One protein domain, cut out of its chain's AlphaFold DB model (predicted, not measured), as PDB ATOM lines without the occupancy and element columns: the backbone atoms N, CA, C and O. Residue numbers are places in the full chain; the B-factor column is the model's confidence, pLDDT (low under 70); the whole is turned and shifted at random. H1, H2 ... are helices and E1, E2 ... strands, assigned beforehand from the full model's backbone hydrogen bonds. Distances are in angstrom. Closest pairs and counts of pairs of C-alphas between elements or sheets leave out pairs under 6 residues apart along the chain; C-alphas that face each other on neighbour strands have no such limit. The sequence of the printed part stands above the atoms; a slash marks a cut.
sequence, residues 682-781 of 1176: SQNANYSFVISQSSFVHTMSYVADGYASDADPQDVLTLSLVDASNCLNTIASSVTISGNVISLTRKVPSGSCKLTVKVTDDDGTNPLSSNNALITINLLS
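AT A GLANCE: This is residues 682 to 781 of the 1176 residues of a protein of Naegleria fowleri (UniProt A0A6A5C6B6). Two sheets face each other as an elongated sandwich: a strongly twisted sheet of E1, E7, E6 and E3, and a smaller sheet of E2, E5 and E4, with the short helix H1 at one side by E4 and E6. The printed part has 100 residues, with seven named strands and one named helix in the order E1 E2 E3 H1 E4 E5 E6 E7; the class is mostly strand, strands holding 47 of the 52 residues in named elements. The larger sheet, E1 E7 E6 E3, is mixed; the smaller, E2 E5 E4, is antiparallel. The whole is compact, with a radius of gyration of the C-alphas of 14.4 A and spans of 47 by 21 by 19 A.

HOW THE PARTS SIT: Edge strand E1, residues 685 to 690, is parallel to E7, residues 773 to 780, at 14 degrees; N 687 and O 776, 2.9 A apart, are within hydrogen-bond range. E7 forms an antiparallel hairpin with E6, residues 751 to 760, with N 755 and O 775 at 2.9 A. E3, residues 718 to 723, is antiparallel to E6, with N 720 and O 758 at 2.9 A. In the other sheet E2, residues 697 to 700, is antiparallel to E5, residues 741 to 746, with N 698 and O 744 at 2.8 A. E5 and E4, residues 732 to 738, form a hairpin, with N 743 and O 736 at 2.8 A. The facing parts of the sheets are 9.0 A apart, centre to centre. H1, residues 725 to 729, stands at the larger sheet's level and over E4; its closest C-alphas to E6 are Cys 727 and Cys 753, 4.8 A. Its O i to N i+4 pair is within range.

IN THESE COORDINATES: E1 begins at C-alpha 685 (1.510, 24.640, 39.054). E6 is 30.4 A long, E7 23.2 A, ending at C-alpha 780 (6.134, 33.394, 52.991).

THE WHOLE: The C-alphas of Thr 765 and Ser 781 are farthest apart, 48.2 A. The printed part has no cut. The links E2 to E3 and E6 to E7 are long. The pLDDT is under 70 at 692 to 695, 713, 749 and 764 to 766.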
ATOM      1  N   SER A 682      -3.519  19.001  31.480       88.25
ATOM      2  CA  SER A 682      -3.313  19.611  32.800       88.25
ATOM      3  C   SER A 682      -1.825  19.683  33.153       88.25
ATOM      4  O   SER A 682      -1.107  18.701  32.955       88.25
ATOM      5  N   GLN A 683      -1.372  20.820  33.679       89.94
ATOM      6  CA  GLN A 683       0.040  21.175  33.864       89.94
ATOM      7  C   GLN A 683       0.425  21.312  35.346       89.94
ATOM      8  O   GLN A 683      -0.406  21.596  36.199       89.94
ATOM      9  N   ASN A 684       1.708  21.151  35.678       90.62
ATOM     10  CA  ASN A 684       2.172  21.420  37.043       90.62
ATOM     11  C   ASN A 684       2.070  22.922  37.364       90.62
ATOM     12  O   ASN A 684       2.398  23.751  36.519       90.62
ATOM     13  N   ALA A 685       1.687  23.258  38.597       86.94
ATOM     14  CA  ALA A 685       1.510  24.640  39.054       86.94
ATOM     15  C   ALA A 685       2.323  24.931  40.326       86.94
ATOM     16  O   ALA A 685       2.682  24.021  41.082       86.94
ATOM     17  N   ASN A 686       2.602  26.209  40.587       89.62
ATOM     18  CA  ASN A 686       3.289  26.666  41.793       89.62
ATOM     19  C   ASN A 686       2.640  27.960  42.296       89.62
ATOM     20  O   ASN A 686       2.613  28.947  41.569       89.62
ATOM     21  N   TYR A 687       2.150  27.954  43.533       87.06
ATOM     22  CA  TYR A 687       1.519  29.109  44.171       87.06
ATOM     23  C   TYR A 687       2.328  29.553  45.388       87.06
ATOM     24  O   TYR A 687       2.770  28.725  46.184       87.06
ATOM     25  N   SER A 688       2.474  30.861  45.575       84.44
ATOM     26  CA  SER A 688       3.167  31.449  46.723       84.44
ATOM     27  C   SER A 688       2.285  32.507  47.372       84.44
ATOM     28  O   SER A 688       1.730  33.355  46.680       84.44
ATOM     29  N   PHE A 689       2.163  32.464  48.698       79.25
ATOM     30  CA  PHE A 689       1.356  33.408  49.470       79.25
ATOM     31  C   PHE A 689       2.214  34.086  50.530       79.25
ATOM     32  O   PHE A 689       2.742  33.417  51.420       79.25
ATOM     33  N   VAL A 690       2.302  35.414  50.473       73.81
ATOM     34  CA  VAL A 690       2.734  36.214  51.623       73.81
ATOM     35  C   VAL A 690       1.603  36.184  52.650       73.81
ATOM     36  O   VAL A 690       0.449  36.477  52.324       73.81
ATOM     37  N   ILE A 691       1.900  35.753  53.873       70.19
ATOM     38  CA  ILE A 691       0.892  35.565  54.918       70.19
ATOM     39  C   ILE A 691       0.673  36.832  55.750       70.19
ATOM     40  O   ILE A 691       1.600  37.581  56.041       70.19
ATOM     41  N   SER A 692      -0.562  37.022  56.213       64.88
ATOM     42  CA  SER A 692      -0.918  38.022  57.222       64.88
ATOM     43  C   SER A 692      -1.494  37.344  58.465       64.88
ATOM     44  O   SER A 692      -1.951  36.197  58.413       64.88
ATOM     45  N   GLN A 693      -1.515  38.050  59.598       65.50
ATOM     46  CA  GLN A 693      -2.071  37.511  60.844       65.50
ATOM     47  C   GLN A 693      -3.580  37.196  60.741       65.50
ATOM     48  O   GLN A 693      -4.060  36.303  61.433       65.50
ATOM     49  N   SER A 694      -4.319  37.885  59.864       62.94
ATOM     50  CA  SER A 694      -5.765  37.700  59.667       62.94
ATOM     51  C   SER A 694      -6.128  36.620  58.640       62.94
ATOM     52  O   SER A 694      -7.194  36.012  58.753       62.94
ATOM     53  N   SER A 695      -5.266  36.350  57.654       65.44
ATOM     54  CA  SER A 695      -5.542  35.349  56.620       65.44
ATOM     55  C   SER A 695      -5.081  33.956  57.053       65.44
ATOM     56  O   SER A 695      -3.883  33.673  57.135       65.44
ATOM     57  N   PHE A 696      -6.046  33.078  57.340       79.38
ATOM     58  CA  PHE A 696      -5.818  31.663  57.672       79.38
ATOM     59  C   PHE A 696      -6.244  30.689  56.565       79.38
ATOM     60  O   PHE A 696      -5.892  29.510  56.632       79.38
ATOM     61  N   VAL A 697      -7.001  31.152  55.566       84.38
ATOM     62  CA  VAL A 697      -7.486  30.343  54.440       84.38
ATOM     63  C   VAL A 697      -7.034  30.999  53.142       84.38
ATOM     64  O   VAL A 697      -7.345  32.160  52.895       84.38
ATOM     65  N   HIS A 698      -6.321  30.239  52.318       85.69
ATOM     66  CA  HIS A 698      -5.843  30.647  51.003       85.69
ATOM     67  C   HIS A 698      -6.593  29.854  49.932       85.69
ATOM     68  O   HIS A 698      -6.821  28.654  50.098       85.69
ATOM     69  N   THR A 699      -6.975  30.512  48.841       88.56
ATOM     70  CA  THR A 699      -7.748  29.910  47.746       88.56
ATOM     71  C   THR A 699      -7.060  30.138  46.409       88.56
ATOM     72  O   THR A 699      -6.633  31.259  46.141       88.56
ATOM     73  N   MET A 700      -6.995  29.112  45.560       89.19
ATOM     74  CA  MET A 700      -6.484  29.199  44.186       89.19
ATOM     75  C   MET A 700      -7.394  28.450  43.205       89.19
ATOM     76  O   MET A 700      -8.111  27.533  43.607       89.19
ATOM     77  N   SER A 701      -7.399  28.838  41.927       87.62
ATOM     78  CA  SER A 701      -8.427  28.437  40.957       87.62
ATOM     79  C   SER A 701      -7.799  27.787  39.726       87.62
ATOM     80  O   SER A 701      -7.927  28.270  38.608       87.62
ATOM     81  N   TYR A 702      -7.124  26.659  39.939       87.00
ATOM     82  CA  TYR A 702      -6.236  25.971  38.991       87.00
ATOM     83  C   TYR A 702      -6.708  25.880  37.520       87.00
ATOM     84  O   TYR A 702      -5.884  25.942  36.611       87.00
ATOM     85  N   VAL A 703      -8.018  25.760  37.262       83.81
ATOM     86  CA  VAL A 703      -8.572  25.761  35.890       83.81
ATOM     87  C   VAL A 703      -8.728  27.180  35.317       83.81
ATOM     88  O   VAL A 703      -8.463  27.391  34.140       83.81
ATOM     89  N   ALA A 704      -9.128  28.163  36.131       81.69
ATOM     90  CA  ALA A 704      -9.215  29.568  35.717       81.69
ATOM     91  C   ALA A 704      -7.829  30.226  35.584       81.69
ATOM     92  O   ALA A 704      -7.641  31.092  34.738       81.69
ATOM     93  N   ASP A 705      -6.856  29.754  36.369       82.69
ATOM     94  CA  ASP A 705      -5.451  30.178  36.336       82.69
ATOM     95  C   ASP A 705      -4.692  29.629  35.096       82.69
ATOM     96  O   ASP A 705      -3.483  29.809  34.969       82.69
ATOM     97  N   GLY A 706      -5.379  28.934  34.177       83.31
ATOM     98  CA  GLY A 706      -4.842  28.484  32.885       83.31
ATOM     99  C   GLY A 706      -4.055  27.166  32.898       83.31
ATOM    100  O   GLY A 706      -3.631  26.701  31.840       83.31
ATOM    101  N   TYR A 707      -3.886  26.510  34.052       85.75
ATOM    102  CA  TYR A 707      -3.115  25.259  34.158       85.75
ATOM    103  C   TYR A 707      -3.836  24.014  33.611       85.75
ATOM    104  O   TYR A 707      -3.257  22.924  33.600       85.75
ATOM    105  N   ALA A 708      -5.077  24.143  33.135       85.88
ATOM    106  CA  ALA A 708      -5.790  23.090  32.420       85.88
ATOM    107  C   ALA A 708      -6.581  23.645  31.228       85.88
ATOM    108  O   ALA A 708      -7.138  24.738  31.302       85.88
ATOM    109  N   SER A 709      -6.644  22.876  30.141       84.12
ATOM    110  CA  SER A 709      -7.332  23.252  28.903       84.12
ATOM    111  C   SER A 709      -7.822  22.025  28.129       84.12
ATOM    112  O   SER A 709      -7.334  20.914  28.338       84.12
ATOM    113  N   ASP A 710      -8.775  22.238  27.222       83.12
ATOM    114  CA  ASP A 710      -9.251  21.228  26.274       83.12
ATOM    115  C   ASP A 710      -9.151  21.737  24.827       83.12
ATOM    116  O   ASP A 710      -9.047  22.942  24.584       83.12
ATOM    117  N   ALA A 711      -9.173  20.811  23.870       76.88
ATOM    118  CA  ALA A 711      -9.261  21.089  22.442       76.88
ATOM    119  C   ALA A 711     -10.715  21.242  21.951       76.88
ATOM    120  O   ALA A 711     -10.920  21.839  20.893       76.88
ATOM    121  N   ASP A 712     -11.706  20.738  22.695       75.94
ATOM    122  CA  ASP A 712     -13.137  20.927  22.432       75.94
ATOM    123  C   ASP A 712     -13.679  22.102  23.304       75.94
ATOM    124  O   ASP A 712     -14.006  21.927  24.479       75.94
ATOM    125  N   PRO A 713     -13.781  23.346  22.773       64.31
ATOM    126  CA  PRO A 713     -13.873  24.592  23.562       64.31
ATOM    127  C   PRO A 713     -15.288  24.911  24.092       64.31
ATOM    128  O   PRO A 713     -15.693  26.074  24.192       64.31
ATOM    129  N   GLN A 714     -16.087  23.879  24.349       70.75
ATOM    130  CA  GLN A 714     -17.462  23.951  24.864       70.75
ATOM    131  C   GLN A 714     -17.692  22.981  26.042       70.75
ATOM    132  O   GLN A 714     -18.790  22.946  26.605       70.75
ATOM    133  N   ASP A 715     -16.665  22.219  26.418       75.81
ATOM    134  CA  ASP A 715     -16.682  21.253  27.512       75.81
ATOM    135  C   ASP A 715     -16.392  21.929  28.865       75.81
ATOM    136  O   ASP A 715     -15.602  22.872  28.966       75.81
ATOM    137  N   VAL A 716     -17.042  21.454  29.931       81.06
ATOM    138  CA  VAL A 716     -16.947  22.046  31.275       81.06
ATOM    139  C   VAL A 716     -15.964  21.261  32.142       81.06
ATOM    140  O   VAL A 716     -16.311  20.275  32.791       81.06
ATOM    141  N   LEU A 717     -14.719  21.736  32.184       86.56
ATOM    142  CA  LEU A 717     -13.642  21.088  32.933       86.56
ATOM    143  C   LEU A 717     -13.892  21.084  34.448       86.56
ATOM    144  O   LEU A 717     -14.021  22.136  35.078       86.56
ATOM    145  N   THR A 718     -13.891  19.884  35.030       86.44
ATOM    146  CA  THR A 718     -14.101  19.631  36.462       86.44
ATOM    147  C   THR A 718     -12.806  19.166  37.131       86.44
ATOM    148  O   THR A 718     -12.200  18.169  36.725       86.44
ATOM    149  N   LEU A 719     -12.385  19.875  38.182       91.25
ATOM    150  CA  LEU A 719     -11.194  19.563  38.975       91.25
ATOM    151  C   LEU A 719     -11.461  18.498  40.055       91.25
ATOM    152  O   LEU A 719     -12.492  18.509  40.727       91.25
ATOM    153  N   SER A 720     -10.494  17.605  40.277       89.19
ATOM    154  CA  SER A 720     -10.540  16.576  41.325       89.19
ATOM    155  C   SER A 720      -9.207  16.444  42.071       89.19
ATOM    156  O   SER A 720      -8.131  16.595  41.485       89.19
ATOM    157  N   LEU A 721      -9.275  16.162  43.377       90.12
ATOM    158  CA  LEU A 721      -8.105  15.949  44.234       90.12
ATOM    159  C   LEU A 721      -7.677  14.477  44.200       90.12
ATOM    160  O   LEU A 721      -8.508  13.591  44.395       90.12
ATOM    161  N   VAL A 722      -6.382  14.224  44.002       91.38
ATOM    162  CA  VAL A 722      -5.791  12.873  43.993       91.38
ATOM    163  C   VAL A 722      -5.031  12.594  45.291       91.38
ATOM    164  O   VAL A 722      -5.215  11.536  45.886       91.38
ATOM    165  N   ASP A 723      -4.209  13.541  45.758       91.06
ATOM    166  CA  ASP A 723      -3.554  13.475  47.072       91.06
ATOM    167  C   ASP A 723      -3.229  14.879  47.613       91.06
ATOM    168  O   ASP A 723      -2.816  15.752  46.856       91.06
ATOM    169  N   ALA A 724      -3.361  15.079  48.926       90.88
ATOM    170  CA  ALA A 724      -2.915  16.271  49.661       90.88
ATOM    171  C   ALA A 724      -2.106  15.923  50.932       90.88
ATOM    172  O   ALA A 724      -1.868  16.786  51.782       90.88
ATOM    173  N   SER A 725      -1.688  14.661  51.083       89.56
ATOM    174  CA  SER A 725      -1.051  14.118  52.287       89.56
ATOM    175  C   SER A 725       0.177  14.911  52.736       89.56
ATOM    176  O   SER A 725       0.341  15.166  53.928       89.56
ATOM    177  N   ASN A 726       1.020  15.365  51.805       92.88
ATOM    178  CA  ASN A 726       2.189  16.177  52.126       92.88
ATOM    179  C   ASN A 726       1.785  17.539  52.728       92.88
ATOM    180  O   ASN A 726       2.278  17.884  53.801       92.88
ATOM    181  N   CYS A 727       0.827  18.254  52.124       90.00
ATOM    182  CA  CYS A 727       0.322  19.532  52.642       90.00
ATOM    183  C   CYS A 727      -0.306  19.432  54.033       90.00
ATOM    184  O   CYS A 727      -0.030  20.285  54.876       90.00
ATOM    185  N   LEU A 728      -1.096  18.389  54.304       91.50
ATOM    186  CA  LEU A 728      -1.716  18.167  55.620       91.50
ATOM    187  C   LEU A 728      -0.695  17.820  56.722       91.50
ATOM    188  O   LEU A 728      -0.952  18.035  57.907       91.50
ATOM    189  N   ASN A 729       0.474  17.294  56.344       86.12
ATOM    190  CA  ASN A 729       1.552  17.002  57.285       86.12
ATOM    191  C   ASN A 729       2.470  18.215  57.526       86.12
ATOM    192  O   ASN A 729       2.853  18.445  58.676       86.12
ATOM    193  N   THR A 730       2.788  19.007  56.491       87.62
ATOM    194  CA  THR A 730       3.674  20.179  56.612       87.62
ATOM    195  C   THR A 730       2.928  21.452  57.030       87.62
ATOM    196  O   THR A 730       2.999  21.839  58.196       87.62
ATOM    197  N   ILE A 731       2.217  22.107  56.105       87.69
ATOM    198  CA  ILE A 731       1.787  23.510  56.262       87.69
ATOM    199  C   ILE A 731       0.295  23.724  56.534       87.69
ATOM    200  O   ILE A 731      -0.083  24.805  56.991       87.69
ATOM    201  N   ALA A 732      -0.559  22.740  56.250       89.25
ATOM    202  CA  ALA A 732      -2.012  22.885  56.270       89.25
ATOM    203  C   ALA A 732      -2.674  22.107  57.418       89.25
ATOM    204  O   ALA A 732      -2.196  21.057  57.844       89.25
ATOM    205  N   SER A 733      -3.806  22.616  57.904       89.38
ATOM    206  CA  SER A 733      -4.740  21.898  58.783       89.38
ATOM    207  C   SER A 733      -5.872  21.231  57.994       89.38
ATOM    208  O   SER A 733      -6.365  20.180  58.398       89.38
ATOM    209  N   SER A 734      -6.242  21.796  56.841       90.69
ATOM    210  CA  SER A 734      -7.172  21.201  55.877       90.69
ATOM    211  C   SER A 734      -6.888  21.670  54.451       90.69
ATOM    212  O   SER A 734      -6.429  22.791  54.238       90.69
ATOM    213  N   VAL A 735      -7.200  20.808  53.483       91.00
ATOM    214  CA  VAL A 735      -7.193  21.097  52.043       91.00
ATOM    215  C   VAL A 735      -8.488  20.538  51.457       91.00
ATOM    216  O   VAL A 735      -8.808  19.372  51.690       91.00
ATOM    217  N   THR A 736      -9.242  21.354  50.725       89.88
ATOM    218  CA  THR A 736     -10.514  20.971  50.089       89.88
ATOM    219  C   THR A 736     -10.603  21.525  48.668       89.88
ATOM    220  O   THR A 736      -9.897  22.466  48.317       89.88
ATOM    221  N   ILE A 737     -11.471  20.939  47.839       88.56
ATOM    222  CA  ILE A 737     -11.818  21.459  46.510       88.56
ATOM    223  C   ILE A 737     -13.334  21.667  46.455       88.56
ATOM    224  O   ILE A 737     -14.090  20.814  46.923       88.56
ATOM    225  N   SER A 738     -13.770  22.800  45.905       83.56
ATOM    226  CA  SER A 738     -15.179  23.147  45.694       83.56
ATOM    227  C   SER A 738     -15.340  23.764  44.305       83.56
ATOM    228  O   SER A 738     -14.870  24.875  44.052       83.56
ATOM    229  N   GLY A 739     -15.954  23.024  43.379       80.00
ATOM    230  CA  GLY A 739     -15.850  23.335  41.951       80.00
ATOM    231  C   GLY A 739     -14.385  23.282  41.509       80.00
ATOM    232  O   GLY A 739     -13.689  22.319  41.819       80.00
ATOM    233  N   ASN A 740     -13.900  24.336  40.854       80.19
ATOM    234  CA  ASN A 740     -12.501  24.440  40.420       80.19
ATOM    235  C   ASN A 740     -11.599  25.232  41.389       80.19
ATOM    236  O   ASN A 740     -10.429  25.453  41.081       80.19
ATOM    237  N   VAL A 741     -12.117  25.629  42.561       86.12
ATOM    238  CA  VAL A 741     -11.347  26.335  43.599       86.12
ATOM    239  C   VAL A 741     -10.805  25.340  44.623       86.12
ATOM    240  O   VAL A 741     -11.565  24.605  45.261       86.12
ATOM    241  N   ILE A 742      -9.487  25.349  44.799       90.75
ATOM    242  CA  ILE A 742      -8.773  24.677  45.884       90.75
ATOM    243  C   ILE A 742      -8.709  25.648  47.069       90.75
ATOM    244  O   ILE A 742      -8.360  26.815  46.896       90.75
ATOM    245  N   SER A 743      -9.007  25.162  48.272       89.81
ATOM    246  CA  SER A 743      -8.940  25.917  49.527       89.81
ATOM    247  C   SER A 743      -7.982  25.235  50.502       89.81
ATOM    248  O   SER A 743      -8.155  24.057  50.820       89.81
ATOM    249  N   LEU A 744      -6.996  25.973  51.012       91.81
ATOM    250  CA  LEU A 744      -6.005  25.512  51.987       91.81
ATOM    251  C   LEU A 744      -6.103  26.345  53.267       91.81
ATOM    252  O   LEU A 744      -5.967  27.566  53.234       91.81
ATOM    253  N   THR A 745      -6.290  25.690  54.411       89.81
ATOM    254  CA  THR A 745      -6.246  26.337  55.731       89.81
ATOM    255  C   THR A 745      -4.864  26.133  56.343       89.81
ATOM    256  O   THR A 745      -4.432  24.988  56.488       89.81
ATOM    257  N   ARG A 746      -4.149  27.211  56.684       85.44
ATOM    258  CA  ARG A 746      -2.763  27.119  57.182       85.44
ATOM    259  C   ARG A 746      -2.687  26.745  58.666       85.44
ATOM    260  O   ARG A 746      -3.546  27.100  59.470       85.44
ATOM    261  N   LYS A 747      -1.611  26.040  59.014       82.44
ATOM    262  CA  LYS A 747      -1.259  25.542  60.358       82.44
ATOM    263  C   LYS A 747      -0.004  26.219  60.929       82.44
ATOM    264  O   LYS A 747       0.207  26.198  62.137       82.44
ATOM    265  N   VAL A 748       0.822  26.804  60.064       77.56
ATOM    266  CA  VAL A 748       2.138  27.401  60.361       77.56
ATOM    267  C   VAL A 748       2.248  28.794  59.714       77.56
ATOM    268  O   VAL A 748       1.408  29.128  58.868       77.56
ATOM    269  N   PRO A 749       3.224  29.641  60.099       68.31
ATOM    270  CA  PRO A 749       3.441  30.925  59.433       68.31
ATOM    271  C   PRO A 749       4.136  30.789  58.067       68.31
ATOM    272  O   PRO A 749       3.765  31.492  57.139       68.31
ATOM    273  N   SER A 750       5.088  29.866  57.908       77.62
ATOM    274  CA  SER A 750       5.860  29.697  56.669       77.62
ATOM    275  C   SER A 750       6.169  28.225  56.368       77.62
ATOM    276  O   SER A 750       6.056  27.361  57.241       77.62
ATOM    277  N   GLY A 751       6.521  27.925  55.114       83.19
ATOM    278  CA  GLY A 751       6.890  26.578  54.659       83.19
ATOM    279  C   GLY A 751       6.413  26.264  53.239       83.19
ATOM    280  O   GLY A 751       5.855  27.122  52.561       83.19
ATOM    281  N   SER A 752       6.605  25.022  52.789       86.62
ATOM    282  CA  SER A 752       6.182  24.556  51.460       86.62
ATOM    283  C   SER A 752       5.501  23.181  51.520       86.62
ATOM    284  O   SER A 752       5.733  22.388  52.443       86.62
ATOM    285  N   CYS A 753       4.642  22.893  50.544       92.50
ATOM    286  CA  CYS A 753       4.035  21.583  50.346       92.50
ATOM    287  C   CYS A 753       3.689  21.292  48.885       92.50
ATOM    288  O   CYS A 753       3.758  22.168  48.021       92.50
ATOM    289  N   LYS A 754       3.290  20.044  48.616       92.06
ATOM    290  CA  LYS A 754       2.813  19.587  47.310       92.06
ATOM    291  C   LYS A 754       1.523  18.775  47.426       92.06
ATOM    292  O   LYS A 754       1.348  18.009  48.373       92.06
ATOM    293  N   LEU A 755       0.645  18.923  46.440       93.75
ATOM    294  CA  LEU A 755      -0.585  18.146  46.278       93.75
ATOM    295  C   LEU A 755      -0.772  17.749  44.806       93.75
ATOM    296  O   LEU A 755      -0.193  18.366  43.914       93.75
ATOM    297  N   THR A 756      -1.551  16.703  44.550       93.12
ATOM    298  CA  THR A 756      -1.776  16.141  43.210       93.12
ATOM    299  C   THR A 756      -3.247  16.261  42.828       93.12
ATOM    300  O   THR A 756      -4.119  15.903  43.624       93.12
ATOM    301  N   VAL A 757      -3.529  16.721  41.608       92.56
ATOM    302  CA  VAL A 757      -4.884  16.895  41.055       92.56
ATOM    303  C   VAL A 757      -5.037  16.215  39.693       92.56
ATOM    304  O   VAL A 757      -4.053  15.818  39.065       92.56
ATOM    305  N   LYS A 758      -6.284  16.094  39.230       91.69
ATOM    306  CA  LYS A 758      -6.651  15.596  37.899       91.69
ATOM    307  C   LYS A 758      -7.905  16.318  37.395       91.69
ATOM    308  O   LYS A 758      -8.779  16.645  38.202       91.69
ATOM    309  N   VAL A 759      -8.014  16.542  36.087       90.19
ATOM    310  CA  VAL A 759      -9.155  17.218  35.441       90.19
ATOM    311  C   VAL A 759      -9.923  16.229  34.559       90.19
ATOM    312  O   VAL A 759      -9.327  15.301  34.016       90.19
ATOM    313  N   THR A 760     -11.242  16.391  34.449       86.19
ATOM    314  CA  THR A 760     -12.133  15.603  33.570       86.19
ATOM    315  C   THR A 760     -13.084  16.543  32.828       86.19
ATOM    316  O   THR A 760     -13.446  17.583  33.381       86.19
ATOM    317  N   ASP A 761     -13.452  16.192  31.596       83.88
ATOM    318  CA  ASP A 761     -14.497  16.869  30.816       83.88
ATOM    319  C   ASP A 761     -15.922  16.593  31.370       83.88
ATOM    320  O   ASP A 761     -16.087  15.935  32.405       83.88
ATOM    321  N   ASP A 762     -16.963  17.113  30.705       77.88
ATOM    322  CA  ASP A 762     -18.374  16.828  31.024       77.88
ATOM    323  C   ASP A 762     -19.107  16.036  29.914       77.88
ATOM    324  O   ASP A 762     -20.329  16.138  29.759       77.88
ATOM    325  N   ASP A 763     -18.375  15.236  29.123       73.81
ATOM    326  CA  ASP A 763     -18.904  14.620  27.898       73.81
ATOM    327  C   ASP A 763     -19.767  13.375  28.184       73.81
ATOM    328  O   ASP A 763     -19.293  12.277  28.488       73.81
ATOM    329  N   GLY A 764     -21.089  13.538  28.077       61.12
ATOM    330  CA  GLY A 764     -22.089  12.667  28.713       61.12
ATOM    331  C   GLY A 764     -22.167  11.196  28.274       61.12
ATOM    332  O   GLY A 764     -22.971  10.451  28.837       61.12
ATOM    333  N   THR A 765     -21.378  10.752  27.289       58.78
ATOM    334  CA  THR A 765     -21.326   9.335  26.858       58.78
ATOM    335  C   THR A 765     -19.921   8.733  26.779       58.78
ATOM    336  O   THR A 765     -19.809   7.510  26.697       58.78
ATOM    337  N   ASN A 766     -18.860   9.543  26.840       65.44
ATOM    338  CA  ASN A 766     -17.470   9.084  26.857       65.44
ATOM    339  C   ASN A 766     -16.567  10.160  27.497       65.44
ATOM    340  O   ASN A 766     -15.783  10.788  26.778       65.44
ATOM    341  N   PRO A 767     -16.682  10.389  28.818       74.19
ATOM    342  CA  PRO A 767     -15.909  11.425  29.477       74.19
ATOM    343  C   PRO A 767     -14.453  10.993  29.658       74.19
ATOM    344  O   PRO A 767     -14.171   9.859  30.069       74.19
ATOM    345  N   LEU A 768     -13.524  11.892  29.352       81.44
ATOM    346  CA  LEU A 768     -12.086  11.664  29.400       81.44
ATOM    347  C   LEU A 768     -11.423  12.569  30.448       81.44
ATOM    348  O   LEU A 768     -11.895  13.649  30.799       81.44
ATOM    349  N   SER A 769     -10.301  12.094  30.990       83.94
ATOM    350  CA  SER A 769      -9.555  12.797  32.034       83.94
ATOM    351  C   SER A 769      -8.096  12.998  31.654       83.94
ATOM    352  O   SER A 769      -7.487  12.137  31.017       83.94
ATOM    353  N   SER A 770      -7.516  14.070  32.183       86.38
ATOM    354  CA  SER A 770      -6.110  14.425  32.035       86.38
ATOM    355  C   SER A 770      -5.156  13.461  32.758       86.38
ATOM    356  O   SER A 770      -5.563  12.571  33.511       86.38
ATOM    357  N   ASN A 771      -3.849  13.655  32.567       86.19
ATOM    358  CA  ASN A 771      -2.840  13.056  33.444       86.19
ATOM    359  C   ASN A 771      -2.854  13.720  34.836       86.19
ATOM    360  O   ASN A 771      -3.369  14.822  35.006       86.19
ATOM    361  N   ASN A 772      -2.261  13.069  35.839       88.56
ATOM    362  CA  ASN A 772      -2.093  13.685  37.158       88.56
ATOM    363  C   ASN A 772      -1.128  14.882  37.072       88.56
ATOM    364  O   ASN A 772      -0.027  14.740  36.539       88.56
ATOM    365  N   ALA A 773      -1.514  16.016  37.655       90.00
ATOM    366  CA  ALA A 773      -0.698  17.224  37.748       90.00
ATOM    367  C   ALA A 773      -0.298  17.520  39.202       90.00
ATOM    368  O   ALA A 773      -1.066  17.270  40.135       90.00
ATOM    369  N   LEU A 774       0.911  18.050  39.389       92.62
ATOM    370  CA  LEU A 774       1.506  18.350  40.689       92.62
ATOM    371  C   LEU A 774       1.464  19.860  40.958       92.62
ATOM    372  O   LEU A 774       2.056  20.646  40.220       92.62
ATOM    373  N   ILE A 775       0.806  20.252  42.045       93.06
ATOM    374  CA  ILE A 775       0.729  21.638  42.513       93.06
ATOM    375  C   ILE A 775       1.658  21.797  43.716       93.06
ATOM    376  O   ILE A 775       1.568  21.035  44.679       93.06
ATOM    377  N   THR A 776       2.548  22.788  43.670       91.06
ATOM    378  CA  THR A 776       3.380  23.217  44.808       91.06
ATOM    379  C   THR A 776       2.776  24.474  45.439       91.06
ATOM    380  O   THR A 776       2.241  25.322  44.727       91.06
ATOM    381  N   ILE A 777       2.814  24.582  46.769       90.69
ATOM    382  CA  ILE A 777       2.278  25.724  47.524       90.69
ATOM    383  C   ILE A 777       3.311  26.177  48.556       90.69
ATOM    384  O   ILE A 777       3.803  25.355  49.329       90.69
ATOM    385  N   ASN A 778       3.604  27.477  48.599       86.44
ATOM    386  CA  ASN A 778       4.581  28.092  49.500       86.44
ATOM    387  C   ASN A 778       3.920  29.192  50.350       86.44
ATOM    388  O   ASN A 778       3.122  29.978  49.839       86.44
ATOM    389  N   LEU A 779       4.274  29.264  51.633       83.31
ATOM    390  CA  LEU A 779       3.871  30.320  52.566       83.31
ATOM    391  C   LEU A 779       5.106  31.123  52.984       83.31
ATOM    392  O   LEU A 779       6.082  30.546  53.476       83.31
ATOM    393  N   LEU A 780       5.045  32.438  52.789       77.69
ATOM    394  CA  LEU A 780       6.134  33.394  52.991       77.69
ATOM    395  C   LEU A 780       5.760  34.395  54.096       77.69
ATOM    396  O   LEU A 780       4.635  34.891  54.127       77.69
ATOM    397  N   SER A 781       6.701  34.703  54.985       70.12
ATOM    398  CA  SER A 781       6.576  35.736  56.027       70.12
ATOM    399  C   SER A 781       7.365  36.993  55.652       70.12
ATOM    400  O   SER A 781       8.306  36.912  54.863       70.12
TER     401      SER A 781